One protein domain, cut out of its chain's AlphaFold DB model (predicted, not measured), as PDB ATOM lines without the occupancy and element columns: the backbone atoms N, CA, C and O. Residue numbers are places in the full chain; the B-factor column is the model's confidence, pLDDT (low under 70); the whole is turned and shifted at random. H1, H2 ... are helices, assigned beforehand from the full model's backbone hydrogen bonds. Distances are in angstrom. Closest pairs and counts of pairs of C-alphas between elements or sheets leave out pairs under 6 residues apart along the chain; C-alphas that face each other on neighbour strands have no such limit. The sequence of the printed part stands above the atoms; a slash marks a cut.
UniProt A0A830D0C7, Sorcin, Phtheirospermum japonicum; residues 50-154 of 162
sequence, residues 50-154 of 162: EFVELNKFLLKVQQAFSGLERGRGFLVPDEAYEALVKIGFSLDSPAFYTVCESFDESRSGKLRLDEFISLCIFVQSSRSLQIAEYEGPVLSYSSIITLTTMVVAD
ATOM      1  N   GLU A  50      -0.100  23.269  15.268       69.00
ATOM      2  CA  GLU A  50       0.889  24.162  14.654       69.00
ATOM      3  C   GLU A  50       2.273  24.026  15.315       69.00
ATOM      4  O   GLU A  50       3.278  23.832  14.630       69.00
ATOM      5  N   PHE A  51       2.327  24.008  16.653       64.69
ATOM      6  CA  PHE A  51       3.580  23.804  17.389       64.69
ATOM      7  C   PHE A  51       4.231  22.447  17.085       64.69
ATOM      8  O   PHE A  51       5.452  22.351  16.965       64.69
ATOM      9  N   VAL A  52       3.433  21.382  16.961       66.00
ATOM     10  CA  VAL A  52       3.939  20.048  16.610       66.00
ATOM     11  C   VAL A  52       4.588  20.061  15.228       66.00
ATOM     12  O   VAL A  52       5.661  19.478  15.068       66.00
ATOM     13  N   GLU A  53       3.979  20.731  14.250       74.50
ATOM     14  CA  GLU A  53       4.556  20.859  12.909       74.50
ATOM     15  C   GLU A  53       5.838  21.700  12.911       74.50
ATOM     16  O   GLU A  53       6.837  21.274  12.327       74.50
ATOM     17  N   LEU A  54       5.875  22.813  13.652       72.31
ATOM     18  CA  LEU A  54       7.103  23.591  13.843       72.31
ATOM     19  C   LEU A  54       8.211  22.743  14.482       72.31
ATOM     20  O   LEU A  54       9.338  22.721  13.996       72.31
ATOM     21  N   ASN A  55       7.901  21.995  15.541       73.00
ATOM     22  CA  ASN A  55       8.880  21.152  16.221       73.00
ATOM     23  C   ASN A  55       9.417  20.039  15.303       73.00
ATOM     24  O   ASN A  55      10.622  19.790  15.274       73.00
ATOM     25  N   LYS A  56       8.554  19.392  14.507       80.62
ATOM     26  CA  LYS A  56       8.988  18.421  13.486       80.62
ATOM     27  C   LYS A  56       9.914  19.066  12.457       80.62
ATOM     28  O   LYS A  56      10.920  18.464  12.084       80.62
ATOM     29  N   PHE A  57       9.583  20.276  12.008       82.81
ATOM     30  CA  PHE A  57      10.412  21.026  11.072       82.81
ATOM     31  C   PHE A  57      11.791  21.337  11.666       82.81
ATOM     32  O   PHE A  57      12.801  21.009  11.047       82.81
ATOM     33  N   LEU A  58      11.852  21.868  12.890       81.25
ATOM     34  CA  LEU A  58      13.114  22.163  13.574       81.25
ATOM     35  C   LEU A  58      13.979  20.909  13.759       81.25
ATOM     36  O   LEU A  58      15.173  20.949  13.468       81.25
ATOM     37  N   LEU A  59      13.383  19.776  14.145       86.12
ATOM     38  CA  LEU A  59      14.098  18.498  14.246       86.12
ATOM     39  C   LEU A  59      14.686  18.062  12.900       86.12
ATOM     40  O   LEU A  59      15.830  17.611  12.845       86.12
ATOM     41  N   LYS A  60      13.939  18.229  11.802       92.38
ATOM     42  CA  LYS A  60      14.427  17.922  10.451       92.38
ATOM     43  C   LYS A  60      15.627  18.797  10.072       92.38
ATOM     44  O   LYS A  60      16.613  18.279   9.551       92.38
ATOM     45  N   VAL A  61      15.556  20.099  10.356       91.38
ATOM     46  CA  VAL A  61      16.653  21.050  10.106       91.38
ATOM     47  C   VAL A  61      17.894  20.670  10.919       91.38
ATOM     48  O   VAL A  61      18.987  20.559  10.366       91.38
ATOM     49  N   GLN A  62      17.728  20.381  12.213       90.88
ATOM     50  CA  GLN A  62      18.814  19.962  13.104       90.88
ATOM     51  C   GLN A  62      19.469  18.643  12.667       90.88
ATOM     52  O   GLN A  62      20.690  18.494  12.749       90.88
ATOM     53  N   GLN A  63      18.688  17.681  12.172       95.06
ATOM     54  CA  GLN A  63      19.215  16.426  11.632       95.06
ATOM     55  C   GLN A  63      20.020  16.649  10.346       95.06
ATOM     56  O   GLN A  63      21.105  16.090  10.198       95.06
ATOM     57  N   ALA A  64      19.529  17.495   9.435       95.81
ATOM     58  CA  ALA A  64      20.252  17.835   8.213       95.81
ATOM     59  C   ALA A  64      21.578  18.554   8.516       95.81
ATOM     60  O   ALA A  64      22.603  18.218   7.923       95.81
ATOM     61  N   PHE A  65      21.566  19.479   9.483       95.44
ATOM     62  CA  PHE A  65      22.759  20.188   9.941       95.44
ATOM     63  C   PHE A  65      23.774  19.241  10.594       95.44
ATOM     64  O   PHE A  65      24.930  19.177  10.175       95.44
ATOM     65  N   SER A  66      23.343  18.456  11.588       95.38
ATOM     66  CA  SER A  66      24.237  17.552  12.331       95.38
ATOM     67  C   SER A  66      24.860  16.468  11.445       95.38
ATOM     68  O   SER A  66      26.005  16.076  11.658       95.38
ATOM     69  N   GLY A  67      24.161  16.037  10.390       95.69
ATOM     70  CA  GLY A  67      24.698  15.097   9.406       95.69
ATOM     71  C   GLY A  67      25.869  15.629   8.568       95.69
ATOM     72  O   GLY A  67      26.574  14.826   7.958       95.69
ATOM     73  N   LEU A  68      26.086  16.950   8.512       95.94
ATOM     74  CA  LEU A  68      27.083  17.588   7.638       95.94
ATOM     75  C   LEU A  68      28.119  18.442   8.378       95.94
ATOM     76  O   LEU A  68      29.238  18.601   7.889       95.94
ATOM     77  N   GLU A  69      27.809  18.935   9.576       94.56
ATOM     78  CA  GLU A  69      28.727  19.776  10.357       94.56
ATOM     79  C   GLU A  69      29.978  19.007  10.834       94.56
ATOM     80  O   GLU A  69      31.066  19.583  10.908       94.56
ATOM     81  N   ARG A  70      29.877  17.676  11.001       92.12
ATOM     82  CA  ARG A  70      30.994  16.752  11.311       92.12
ATOM     83  C   ARG A  70      31.811  17.165  12.551       92.12
ATOM     84  O   ARG A  70      33.031  17.014  12.565       92.12
ATOM     85  N   GLY A  71      31.152  17.687  13.586       89.44
ATOM     86  CA  GLY A  71      31.770  18.128  14.838       89.44
ATOM     87  C   GLY A  71      32.466  19.493  14.782       89.44
ATOM     88  O   GLY A  71      33.169  19.846  15.728       89.44
ATOM     89  N   ARG A  72      32.311  20.263  13.696       94.50
ATOM     90  CA  ARG A  72      32.875  21.621  13.569       94.50
ATOM     91  C   ARG A  72      31.986  22.698  14.189       94.50
ATOM     92  O   ARG A  72      32.470  23.792  14.464       94.50
ATOM     93  N   GLY A  73      30.700  22.413  14.376       93.56
ATOM     94  CA  GLY A  73      29.692  23.363  14.842       93.56
ATOM     95  C   GLY A  73      29.217  24.357  13.775       93.56
ATOM     96  O   GLY A  73      28.515  25.308  14.109       93.56
ATOM     97  N   PHE A  74      29.592  24.163  12.507       95.31
ATOM     98  CA  PHE A  74      29.190  25.013  11.386       95.31
ATOM     99  C   PHE A  74      29.130  24.237  10.066       95.31
ATOM    100  O   PHE A  74      29.775  23.196   9.914       95.31
ATOM    101  N   LEU A  75      28.404  24.795   9.099       96.50
ATOM    102  CA  LEU A  75      28.387  24.372   7.700       96.50
ATOM    103  C   LEU A  75      29.116  25.397   6.832       96.50
ATOM    104  O   LEU A  75      28.968  26.604   7.028       96.50
ATOM    105  N   VAL A  76      29.885  24.918   5.856       95.06
ATOM    106  CA  VAL A  76      30.337  25.764   4.735       95.06
ATOM    107  C   VAL A  76      29.239  25.834   3.657       95.06
ATOM    108  O   VAL A  76      28.327  25.003   3.691       95.06
ATOM    109  N   PRO A  77      29.288  26.772   2.689       92.31
ATOM    110  CA  PRO A  77      28.185  26.991   1.748       92.31
ATOM    111  C   PRO A  77      27.730  25.734   0.995       92.31
ATOM    112  O   PRO A  77      26.534  25.469   0.930       92.31
ATOM    113  N   ASP A  78      28.652  24.901   0.513       93.69
ATOM    114  CA  ASP A  78      28.292  23.666  -0.204       93.69
ATOM    115  C   ASP A  78      27.506  22.682   0.683       93.69
ATOM    116  O   ASP A  78      26.559  22.032   0.240       93.69
ATOM    117  N   GLU A  79      27.852  22.608   1.967       96.12
ATOM    118  CA  GLU A  79      27.180  21.744   2.941       96.12
ATOM    119  C   GLU A  79      25.832  22.325   3.370       96.12
ATOM    120  O   GLU A  79      24.870  21.584   3.555       96.12
ATOM    121  N   ALA A  80      25.739  23.649   3.498       94.94
ATOM    122  CA  ALA A  80      24.475  24.330   3.746       94.94
ATOM    123  C   ALA A  80      23.502  24.147   2.569       94.94
ATOM    124  O   ALA A  80      22.309  23.923   2.792       94.94
ATOM    125  N   TYR A  81      24.003  24.153   1.330       94.25
ATOM    126  CA  TYR A  81      23.207  23.842   0.145       94.25
ATOM    127  C   TYR A  81      22.699  22.396   0.180       94.25
ATOM    128  O   TYR A  81      21.504  22.145   0.026       94.25
ATOM    129  N   GLU A  82      23.585  21.436   0.456       95.44
ATOM    130  CA  GLU A  82      23.207  20.025   0.574       95.44
ATOM    131  C   GLU A  82      22.176  19.797   1.696       95.44
ATOM    132  O   GLU A  82      21.203  19.056   1.521       95.44
ATOM    133  N   ALA A  83      22.345  20.467   2.841       95.75
ATOM    134  CA  ALA A  83      21.401  20.422   3.953       95.75
ATOM    135  C   ALA A  83      20.021  20.970   3.551       95.75
ATOM    136  O   ALA A  83      19.004  20.335   3.841       95.75
ATOM    137  N   LEU A  84      19.966  22.101   2.839       92.88
ATOM    138  CA  LEU A  84      18.716  22.669   2.322       92.88
ATOM    139  C   LEU A  84      17.991  21.701   1.389       92.88
ATOM    140  O   LEU A  84      16.787  21.480   1.557       92.88
ATOM    141  N   VAL A  85      18.722  21.064   0.473       92.56
ATOM    142  CA  VAL A  85      18.170  20.049  -0.436       92.56
ATOM    143  C   VAL A  85      17.603  18.863   0.344       92.56
ATOM    144  O   VAL A  85      16.478  18.439   0.073       92.56
ATOM    145  N   LYS A  86      18.299  18.381   1.383       92.75
ATOM    146  CA  LYS A  86      17.795  17.325   2.288       92.75
ATOM    147  C   LYS A  86      16.526  17.736   3.041       92.75
ATOM    148  O   LYS A  86      15.645  16.907   3.281       92.75
ATOM    149  N   ILE A  87      16.394  19.013   3.397       90.81
ATOM    150  CA  ILE A  87      15.178  19.550   4.025       90.81
ATOM    151  C   ILE A  87      14.034  19.682   2.999       90.81
ATOM    152  O   ILE A  87      12.861  19.685   3.378       90.81
ATOM    153  N   GLY A  88      14.345  19.654   1.701       89.06
ATOM    154  CA  GLY A  88      13.394  19.709   0.589       89.06
ATOM    155  C   GLY A  88      13.338  21.076  -0.090       89.06
ATOM    156  O   GLY A  88      12.415  21.335  -0.867       89.06
ATOM    157  N   PHE A  89      14.285  21.966   0.210       86.44
ATOM    158  CA  PHE A  89      14.438  23.264  -0.435       86.44
ATOM    159  C   PHE A  89      15.416  23.178  -1.604       86.44
ATOM    160  O   PHE A  89      16.453  22.540  -1.507       86.44
ATOM    161  N   SER A  90      15.094  23.839  -2.710       83.81
ATOM    162  CA  SER A  90      16.018  24.010  -3.827       83.81
ATOM    163  C   SER A  90      15.977  25.474  -4.212       83.81
ATOM    164  O   SER A  90      14.926  25.970  -4.617       83.81
ATOM    165  N   LEU A  91      17.103  26.150  -4.029       81.50
ATOM    166  CA  LEU A  91      17.327  27.518  -4.476       81.50
ATOM    167  C   LEU A  91      18.301  27.467  -5.655       81.50
ATOM    168  O   LEU A  91      19.159  26.579  -5.714       81.50
ATOM    169  N   ASP A  92      18.161  28.389  -6.601       84.75
ATOM    170  CA  ASP A  92      19.217  28.629  -7.580       84.75
ATOM    171  C   ASP A  92      20.466  29.178  -6.878       84.75
ATOM    172  O   ASP A  92      20.385  29.758  -5.792       84.75
ATOM    173  N   SER A  93      21.639  28.961  -7.477       81.19
ATOM    174  CA  SER A  93      22.912  29.297  -6.835       81.19
ATOM    175  C   SER A  93      23.013  30.775  -6.425       81.19
ATOM    176  O   SER A  93      23.362  31.012  -5.271       81.19
ATOM    177  N   PRO A  94      22.664  31.770  -7.271       83.81
ATOM    178  CA  PRO A  94      22.659  33.173  -6.853       83.81
ATOM    179  C   PRO A  94      21.777  33.440  -5.628       83.81
ATOM    180  O   PRO A  94      22.256  34.011  -4.650       83.81
ATOM    181  N   ALA A  95      20.522  32.975  -5.640       79.44
ATOM    182  CA  ALA A  95      19.607  33.181  -4.518       79.44
ATOM    183  C   ALA A  95      20.113  32.514  -3.230       79.44
ATOM    184  O   ALA A  95      20.004  33.086  -2.146       79.44
ATOM    185  N   PHE A  96      20.702  31.321  -3.342       84.81
ATOM    186  CA  PHE A  96      21.282  30.612  -2.207       84.81
ATOM    187  C   PHE A  96      22.421  31.398  -1.544       84.81
ATOM    188  O   PHE A  96      22.402  31.570  -0.324       84.81
ATOM    189  N   TYR A  97      23.386  31.895  -2.326       84.38
ATOM    190  CA  TYR A  97      24.518  32.644  -1.773       84.38
ATOM    191  C   TYR A  97      24.073  33.962  -1.137       84.38
ATOM    192  O   TYR A  97      24.486  34.248  -0.017       84.38
ATOM    193  N   THR A  98      23.165  34.709  -1.774       82.88
ATOM    194  CA  THR A  98      22.620  35.953  -1.202       82.88
ATOM    195  C   THR A  98      21.935  35.717   0.143       82.88
ATOM    196  O   THR A  98      22.114  36.487   1.087       82.88
ATOM    197  N   VAL A  99      21.152  34.642   0.259       80.69
ATOM    198  CA  VAL A  99      20.496  34.305   1.524       80.69
ATOM    199  C   VAL A  99      21.535  33.868   2.562       80.69
ATOM    200  O   VAL A  99      21.469  34.336   3.692       80.69
ATOM    201  N   CYS A 100      22.533  33.056   2.207       84.62
ATOM    202  CA  CYS A 100      23.602  32.691   3.146       84.62
ATOM    203  C   CYS A 100      24.337  33.920   3.694       84.62
ATOM    204  O   CYS A 100      24.519  34.021   4.902       84.62
ATOM    205  N   GLU A 101      24.701  34.872   2.834       86.44
ATOM    206  CA  GLU A 101      25.340  36.128   3.252       86.44
ATOM    207  C   GLU A 101      24.445  36.971   4.170       86.44
ATOM    208  O   GLU A 101      24.943  37.634   5.074       86.44
ATOM    209  N   SER A 102      23.125  36.926   3.969       82.62
ATOM    210  CA  SER A 102      22.163  37.680   4.785       82.62
ATOM    211  C   SER A 102      22.008  37.122   6.205       82.62
ATOM    212  O   SER A 102      21.625  37.865   7.104       82.62
ATOM    213  N   PHE A 103      22.280  35.827   6.402       83.31
ATOM    214  CA  PHE A 103      22.134  35.140   7.691       83.31
ATOM    215  C   PHE A 103      23.477  34.792   8.362       83.31
ATOM    216  O   PHE A 103      23.477  34.407   9.526       83.31
ATOM    217  N   ASP A 104      24.621  34.950   7.686       85.56
ATOM    218  CA  ASP A 104      25.958  34.867   8.298       85.56
ATOM    219  C   ASP A 104      26.299  36.175   9.030       85.56
ATOM    220  O   ASP A 104      27.064  37.019   8.555       85.56
ATOM    221  N   GLU A 105      25.729  36.340  10.224       78.31
ATOM    222  CA  GLU A 105      25.933  37.521  11.074       78.31
ATOM    223  C   GLU A 105      27.416  37.756  11.394       78.31
ATOM    224  O   GLU A 105      27.880  38.893  11.522       78.31
ATOM    225  N   SER A 106      28.176  36.665  11.493       81.50
ATOM    226  CA  SER A 106      29.604  36.684  11.802       81.50
ATOM    227  C   SER A 106      30.503  37.055  10.617       81.50
ATOM    228  O   SER A 106      31.701  37.274  10.820       81.50
ATOM    229  N   ARG A 107      29.953  37.117   9.394       85.94
ATOM    230  CA  ARG A 107      30.691  37.276   8.127       85.94
ATOM    231  C   ARG A 107      31.861  36.296   7.995       85.94
ATOM    232  O   ARG A 107      32.923  36.635   7.468       85.94
ATOM    233  N   SER A 108      31.695  35.092   8.532       88.12
ATOM    234  CA  SER A 108      32.744  34.072   8.565       88.12
ATOM    235  C   SER A 108      32.792  33.212   7.298       88.12
ATOM    236  O   SER A 108      33.702  32.390   7.145       88.12
ATOM    237  N   GLY A 109      31.818  33.384   6.401       88.88
ATOM    238  CA  GLY A 109      31.549  32.518   5.258       88.88
ATOM    239  C   GLY A 109      30.986  31.154   5.663       88.88
ATOM    240  O   GLY A 109      31.055  30.207   4.879       88.88
ATOM    241  N   LYS A 110      30.503  31.014   6.903       93.19
ATOM    242  CA  LYS A 110      30.028  29.759   7.497       93.19
ATOM    243  C   LYS A 110      28.723  30.015   8.226       93.19
ATOM    244  O   LYS A 110      28.520  31.098   8.756       93.19
ATOM    245  N   LEU A 111      27.891  28.984   8.311       91.81
ATOM    246  CA  LEU A 111      26.619  29.049   9.019       91.81
ATOM    247  C   LEU A 111      26.653  28.155  10.253       91.81
ATOM    248  O   LEU A 111      26.867  26.944  10.151       91.81
ATOM    249  N   ARG A 112      26.423  28.749  11.422       92.69
ATOM    250  CA  ARG A 112      26.123  28.017  12.658       92.69
ATOM    251  C   ARG A 112      24.670  27.540  12.654       92.69
ATOM    252  O   ARG A 112      23.883  27.865  11.767       92.69
ATOM    253  N   LEU A 113      24.314  26.710  13.633       89.19
ATOM    254  CA  LEU A 113      22.996  26.074  13.686       89.19
ATOM    255  C   LEU A 113      21.850  27.093  13.795       89.19
ATOM    256  O   LEU A 113      20.831  26.929  13.134       89.19
ATOM    257  N   ASP A 114      22.015  28.120  14.620       82.69
ATOM    258  CA  ASP A 114      21.075  29.229  14.795       82.69
ATOM    259  C   ASP A 114      20.846  29.993  13.483       82.69
ATOM    260  O   ASP A 114      19.704  30.124  13.042       82.69
ATOM    261  N   GLU A 115      21.925  30.390  12.808       87.75
ATOM    262  CA  GLU A 115      21.889  31.084  11.511       87.75
ATOM    263  C   GLU A 115      21.215  30.214  10.431       87.75
ATOM    264  O   GLU A 115      20.358  30.673   9.672       87.75
ATOM    265  N   PHE A 116      21.534  28.916  10.404       91.12
ATOM    266  CA  PHE A 116      20.945  27.965   9.463       91.12
ATOM    267  C   PHE A 116      19.454  27.686   9.732       91.12
ATOM    268  O   PHE A 116      18.676  27.530   8.788       91.12
ATOM    269  N   ILE A 117      19.026  27.645  11.000       82.75
ATOM    270  CA  ILE A 117      17.607  27.532  11.371       82.75
ATOM    271  C   ILE A 117      16.839  28.768  10.900       82.75
ATOM    272  O   ILE A 117      15.798  28.611  10.261       82.75
ATOM    273  N   SER A 118      17.359  29.970  11.163       82.69
ATOM    274  CA  SER A 118      16.748  31.231  10.721       82.69
ATOM    275  C   SER A 118      16.577  31.270   9.203       82.69
ATOM    276  O   SER A 118      15.483  31.549   8.707       82.69
ATOM    277  N   LEU A 119      17.611  30.861   8.464       87.50
ATOM    278  CA  LEU A 119      17.556  30.710   7.012       87.50
ATOM    279  C   LEU A 119      16.449  29.730   6.582       87.50
ATOM    280  O   LEU A 119      15.635  30.046   5.714       87.50
ATOM    281  N   CYS A 120      16.381  28.541   7.186       86.75
ATOM    282  CA  CYS A 120      15.379  27.531   6.833       86.75
ATOM    283  C   CYS A 120      13.944  27.994   7.133       86.75
ATOM    284  O   CYS A 120      13.038  27.730   6.339       86.75
ATOM    285  N   ILE A 121      13.727  28.697   8.249       81.06
ATOM    286  CA  ILE A 121      12.430  29.295   8.604       81.06
ATOM    287  C   ILE A 121      12.034  30.352   7.575       81.06
ATOM    288  O   ILE A 121      10.884  30.371   7.125       81.06
ATOM    289  N   PHE A 122      12.979  31.199   7.165       83.06
ATOM    290  CA  PHE A 122      12.752  32.213   6.144       83.06
ATOM    291  C   PHE A 122      12.320  31.576   4.817       83.06
ATOM    292  O   PHE A 122      11.239  31.880   4.316       83.06
ATOM    293  N   VAL A 123      13.079  30.598   4.309       82.62
ATOM    294  CA  VAL A 123      12.756  29.896   3.053       82.62
ATOM    295  C   VAL A 123      11.406  29.162   3.133       82.62
ATOM    296  O   VAL A 123      10.616  29.212   2.185       82.62
ATOM    297  N   GLN A 124      11.097  28.513   4.262       79.94
ATOM    298  CA  GLN A 124       9.803  27.857   4.493       79.94
ATOM    299  C   GLN A 124       8.644  28.865   4.462       79.94
ATOM    300  O   GLN A 124       7.599  28.601   3.861       79.94
ATOM    301  N   SER A 125       8.835  30.032   5.075       68.94
ATOM    302  CA  SER A 125       7.839  31.105   5.119       68.94
ATOM    303  C   SER A 125       7.612  31.718   3.734       68.94
ATOM    304  O   SER A 125       6.468  31.947   3.337       68.94
ATOM    305  N   SER A 126       8.676  31.899   2.947       65.69
ATOM    306  CA  SER A 126       8.587  32.382   1.565       65.69
ATOM    307  C   SER A 126       7.859  31.400   0.645       65.69
ATOM    308  O   SER A 126       7.077  31.834  -0.199       65.69
ATOM    309  N   ARG A 127       8.035  30.084   0.826       62.38
ATOM    310  CA  ARG A 127       7.280  29.074   0.061       62.38
ATOM    311  C   ARG A 127       5.785  29.107   0.347       62.38
ATOM    312  O   ARG A 127       4.993  29.052  -0.591       62.38
ATOM    313  N   SER A 128       5.398  29.224   1.615       52.41
ATOM    314  CA  SER A 128       3.986  29.349   2.000       52.41
ATOM    315  C   SER A 128       3.336  30.584   1.367       52.41
ATOM    316  O   SER A 128       2.195  30.522   0.914       52.41
ATOM    317  N   LEU A 129       4.086  31.686   1.252       44.41
ATOM    318  CA  LEU A 129       3.652  32.893   0.546       44.41
ATOM    319  C   LEU A 129       3.571  32.712  -0.978       44.41
ATOM    320  O   LEU A 129       2.668  33.257  -1.609       44.41
ATOM    321  N   GLN A 130       4.481  31.937  -1.568       43.66
ATOM    322  CA  GLN A 130       4.532  31.687  -3.009       43.66
ATOM    323  C   GLN A 130       3.389  30.769  -3.473       43.66
ATOM    324  O   GLN A 130       2.828  30.996  -4.538       43.66
ATOM    325  N   ILE A 131       2.974  29.795  -2.653       42.44
ATOM    326  CA  ILE A 131       1.807  28.933  -2.929       42.44
ATOM    327  C   ILE A 131       0.490  29.719  -2.805       42.44
ATOM    328  O   ILE A 131      -0.435  29.477  -3.573       42.44
ATOM    329  N   ALA A 132       0.412  30.708  -1.910       42.12
ATOM    330  CA  ALA A 132      -0.762  31.579  -1.783       42.12
ATOM    331  C   ALA A 132      -0.950  32.558  -2.965       42.12
ATOM    332  O   ALA A 132      -2.008  33.178  -3.088       42.12
ATOM    333  N   GLU A 133       0.060  32.713  -3.826       43.03
ATOM    334  CA  GLU A 133       0.023  33.569  -5.022       43.03
ATOM    335  C   GLU A 133      -0.009  32.778  -6.338       43.03
ATOM    336  O   GLU A 133      -0.286  33.358  -7.388       43.03
ATOM    337  N   TYR A 134       0.228  31.462  -6.298       40.12
ATOM    338  CA  TYR A 134       0.325  30.609  -7.484       40.12
ATOM    339  C   TYR A 134      -1.047  30.095  -7.954       40.12
ATOM    340  O   TYR A 134      -1.298  28.898  -8.028       40.12
ATOM    341  N   GLU A 135      -1.925  31.027  -8.320       39.06
ATOM    342  CA  GLU A 135      -3.061  30.802  -9.233       39.06
ATOM    343  C   GLU A 135      -2.693  31.337 -10.639       39.06
ATOM    344  O   GLU A 135      -3.460  32.043 -11.289       39.06
ATOM    345  N   GLY A 136      -1.469  31.068 -11.123       37.38
ATOM    346  CA  GLY A 136      -1.061  31.451 -12.482       37.38
ATOM    347  C   GLY A 136       0.431  31.257 -12.801       37.38
ATOM    348  O   GLY A 136       1.266  31.295 -11.898       37.38
ATOM    349  N   PRO A 137       0.807  31.051 -14.083       36.06
ATOM    350  CA  PRO A 137       2.092  30.467 -14.449       36.06
ATOM    351  C   PRO A 137       3.137  31.528 -14.815       36.06
ATOM    352  O   PRO A 137       3.571  31.563 -15.957       36.06
ATOM    353  N   VAL A 138       3.573  32.396 -13.896       37.00
ATOM    354  CA  VAL A 138       4.819  33.167 -14.109       37.00
ATOM    355  C   VAL A 138       5.446  33.560 -12.770       37.00
ATOM    356  O   VAL A 138       4.848  34.292 -11.987       37.00
ATOM    357  N   LEU A 139       6.682  33.121 -12.517       38.34
ATOM    358  CA  LEU A 139       7.517  33.701 -11.462       38.34
ATOM    359  C   LEU A 139       8.065  35.043 -11.971       38.34
ATOM    360  O   LEU A 139       8.866  35.071 -12.902       38.34
ATOM    361  N   SER A 140       7.584  36.152 -11.407       35.22
ATOM    362  CA  SER A 140       7.966  37.519 -11.791       35.22
ATOM    363  C   SER A 140       9.053  38.084 -10.868       35.22
ATOM    364  O   SER A 140       9.122  37.731  -9.691       35.22
ATOM    365  N   TYR A 141       9.858  39.021 -11.387       35.66
ATOM    366  CA  TYR A 141      10.911  39.801 -10.705       35.66
ATOM    367  C   TYR A 141      10.508  40.378  -9.326       35.66
ATOM    368  O   TYR A 141      11.365  40.676  -8.494       35.66
ATOM    369  N   SER A 142       9.210  40.489  -9.042       36.38
ATOM    370  CA  SER A 142       8.644  40.866  -7.741       36.38
ATOM    371  C   SER A 142       8.940  39.881  -6.595       36.38
ATOM    372  O   SER A 142       8.900  40.275  -5.426       36.38
ATOM    373  N   SER A 143       9.278  38.620  -6.890       38.16
ATOM    374  CA  SER A 143       9.615  37.613  -5.868       38.16
ATOM    375  C   SER A 143      10.957  37.884  -5.172       38.16
ATOM    376  O   SER A 143      11.096  37.566  -3.995       38.16
ATOM    377  N   ILE A 144      11.908  38.537  -5.850       42.69
ATOM    378  CA  ILE A 144      13.225  38.885  -5.282       42.69
ATOM    379  C   ILE A 144      13.107  40.086  -4.328       42.69
ATOM    380  O   ILE A 144      13.630  40.047  -3.221       42.69
ATOM    381  N   ILE A 145      12.328  41.110  -4.694       41.75
ATOM    382  CA  ILE A 145      12.139  42.321  -3.866       41.75
ATOM    383  C   ILE A 145      11.374  42.013  -2.570       41.75
ATOM    384  O   ILE A 145      11.613  42.640  -1.535       41.75
ATOM    385  N   THR A 146      10.482  41.018  -2.590       42.22
ATOM    386  CA  THR A 146       9.740  40.596  -1.388       42.22
ATOM    387  C   THR A 146      10.655  39.900  -0.369       42.22
ATOM    388  O   THR A 146      10.481  40.081   0.834       42.22
ATOM    389  N   LEU A 147      11.681  39.173  -0.831       38.69
ATOM    390  CA  LEU A 147      12.702  38.584   0.044       38.69
ATOM    391  C   LEU A 147      13.577  39.671   0.686       38.69
ATOM    392  O   LEU A 147      13.847  39.603   1.881       38.69
ATOM    393  N   THR A 148      13.937  40.721  -0.059       42.25
ATOM    394  CA  THR A 148      14.721  41.846   0.479       42.25
ATOM    395  C   THR A 148      13.919  42.692   1.472       42.25
ATOM    396  O   THR A 148      14.446  43.124   2.490       42.25
ATOM    397  N   THR A 149      12.625  42.910   1.223       40.19
ATOM    398  CA  THR A 149      11.776  43.741   2.098       40.19
ATOM    399  C   THR A 149      11.360  43.049   3.397       40.19
ATOM    400  O   THR A 149      11.180  43.741   4.395       40.19
ATOM    401  N   MET A 150      11.271  41.712   3.439       36.59
ATOM    402  CA  MET A 150      11.024  40.988   4.697       36.59
ATOM    403  C   MET A 150      12.251  40.979   5.620       36.59
ATOM    404  O   MET A 150      12.078  41.124   6.823       36.59
ATOM    405  N   VAL A 151      13.477  40.919   5.079       38.62
ATOM    406  CA  VAL A 151      14.715  41.047   5.882       38.62
ATOM    407  C   VAL A 151      14.867  42.460   6.468       38.62
ATOM    408  O   VAL A 151      15.370  42.632   7.574       38.62
ATOM    409  N   VAL A 152      14.365  43.487   5.776       36.03
ATOM    410  CA  VAL A 152      14.392  44.883   6.253       36.03
ATOM    411  C   VAL A 152      13.334  45.164   7.337       36.03
ATOM    412  O   VAL A 152      13.505  46.086   8.134       36.03
ATOM    413  N   ALA A 153      12.254  44.378   7.411       32.19
ATOM    414  CA  ALA A 153      11.138  44.645   8.321       32.19
ATOM    415  C   ALA A 153      11.418  44.296   9.800       32.19
ATOM    416  O   ALA A 153      10.757  44.866  10.667       32.19
ATOM    417  N   ASP A 154      12.419  43.455  10.092       37.19
ATOM    418  CA  ASP A 154      12.813  43.059  11.462       37.19
ATOM    419  C   ASP A 154      13.950  43.913  12.067       37.19
ATOM    420  O   ASP A 154      14.536  43.574  13.093       37.19
TER     421      ASP A 154
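This is residues 50 to 154 of the 162 residues of the protein "Sorcin" of Phtheirospermum japonicum (UniProt A0A830D0C7). Helix H4 runs through a cluster of crossed helices, with H1 and H3 both packing on its first part and H2 folding back on H1 as a helical hairpin. H5, past the other part of H4, folds back near H4 and H3 without clearly touching either, and residues 131 to 138 stick out. The printed part has 105 residues, with five named helices in the order H1 to H5 and no named strand: all helix. It is compact, with a radius of gyration of the C-alphas of 14.1 A, and spans 44 by 32 by 25 A.

Begin with the longest helix, H1, residues 50 to 69; its residues 60 to 69 touch H2, residues 77 to 87, closest at the C-alphas of Ala 64 and Ala 83, 5.1 A, in a hairpin at a steep tilt of 39 degrees. Residues 58 to 65 of H1 touch H4, residues 113 to 131, closest at the C-alphas of Val 61 and Ile 117, 6.7 A, at a steep tilt of 52 degrees, opposite ways. H3, residues 93 to 103, touches H4 closest at the C-alphas of Phe 103 and Glu 115, 5.6 A; it only just touches H2, with 3 pairs within 8 A, closest at the C-alphas of Tyr 81 and Phe 96, 7.4 A. H5, residues 142 to 153, is close but not clearly touching H4: the closest C-alphas, of Ser 126 and Leu 147, are 7.6 A apart. Every O i to N i+4 pair is within hydrogen-bond range in H2, H3 and H4; in H1 it is 15 of 16, in H5 7 of 8.

Find C-alpha 50 at (0.889, 24.162, 14.654); from there H1 runs 28.5 A. H4 starts at (22.996, 26.074, 13.686) and runs 27.1 A. H2, H3 and H5 measure 15.2 A, 15.7 A and 16.7 A; H5 ends at (11.138, 44.645, 8.321).

Look to Gly 71 and Gly 136 for the two C-alphas farthest apart, 44.7 A. The printed part has no cut and no long link. The model's pLDDT is under 70 in residues 50 to 52 and 125 to 154.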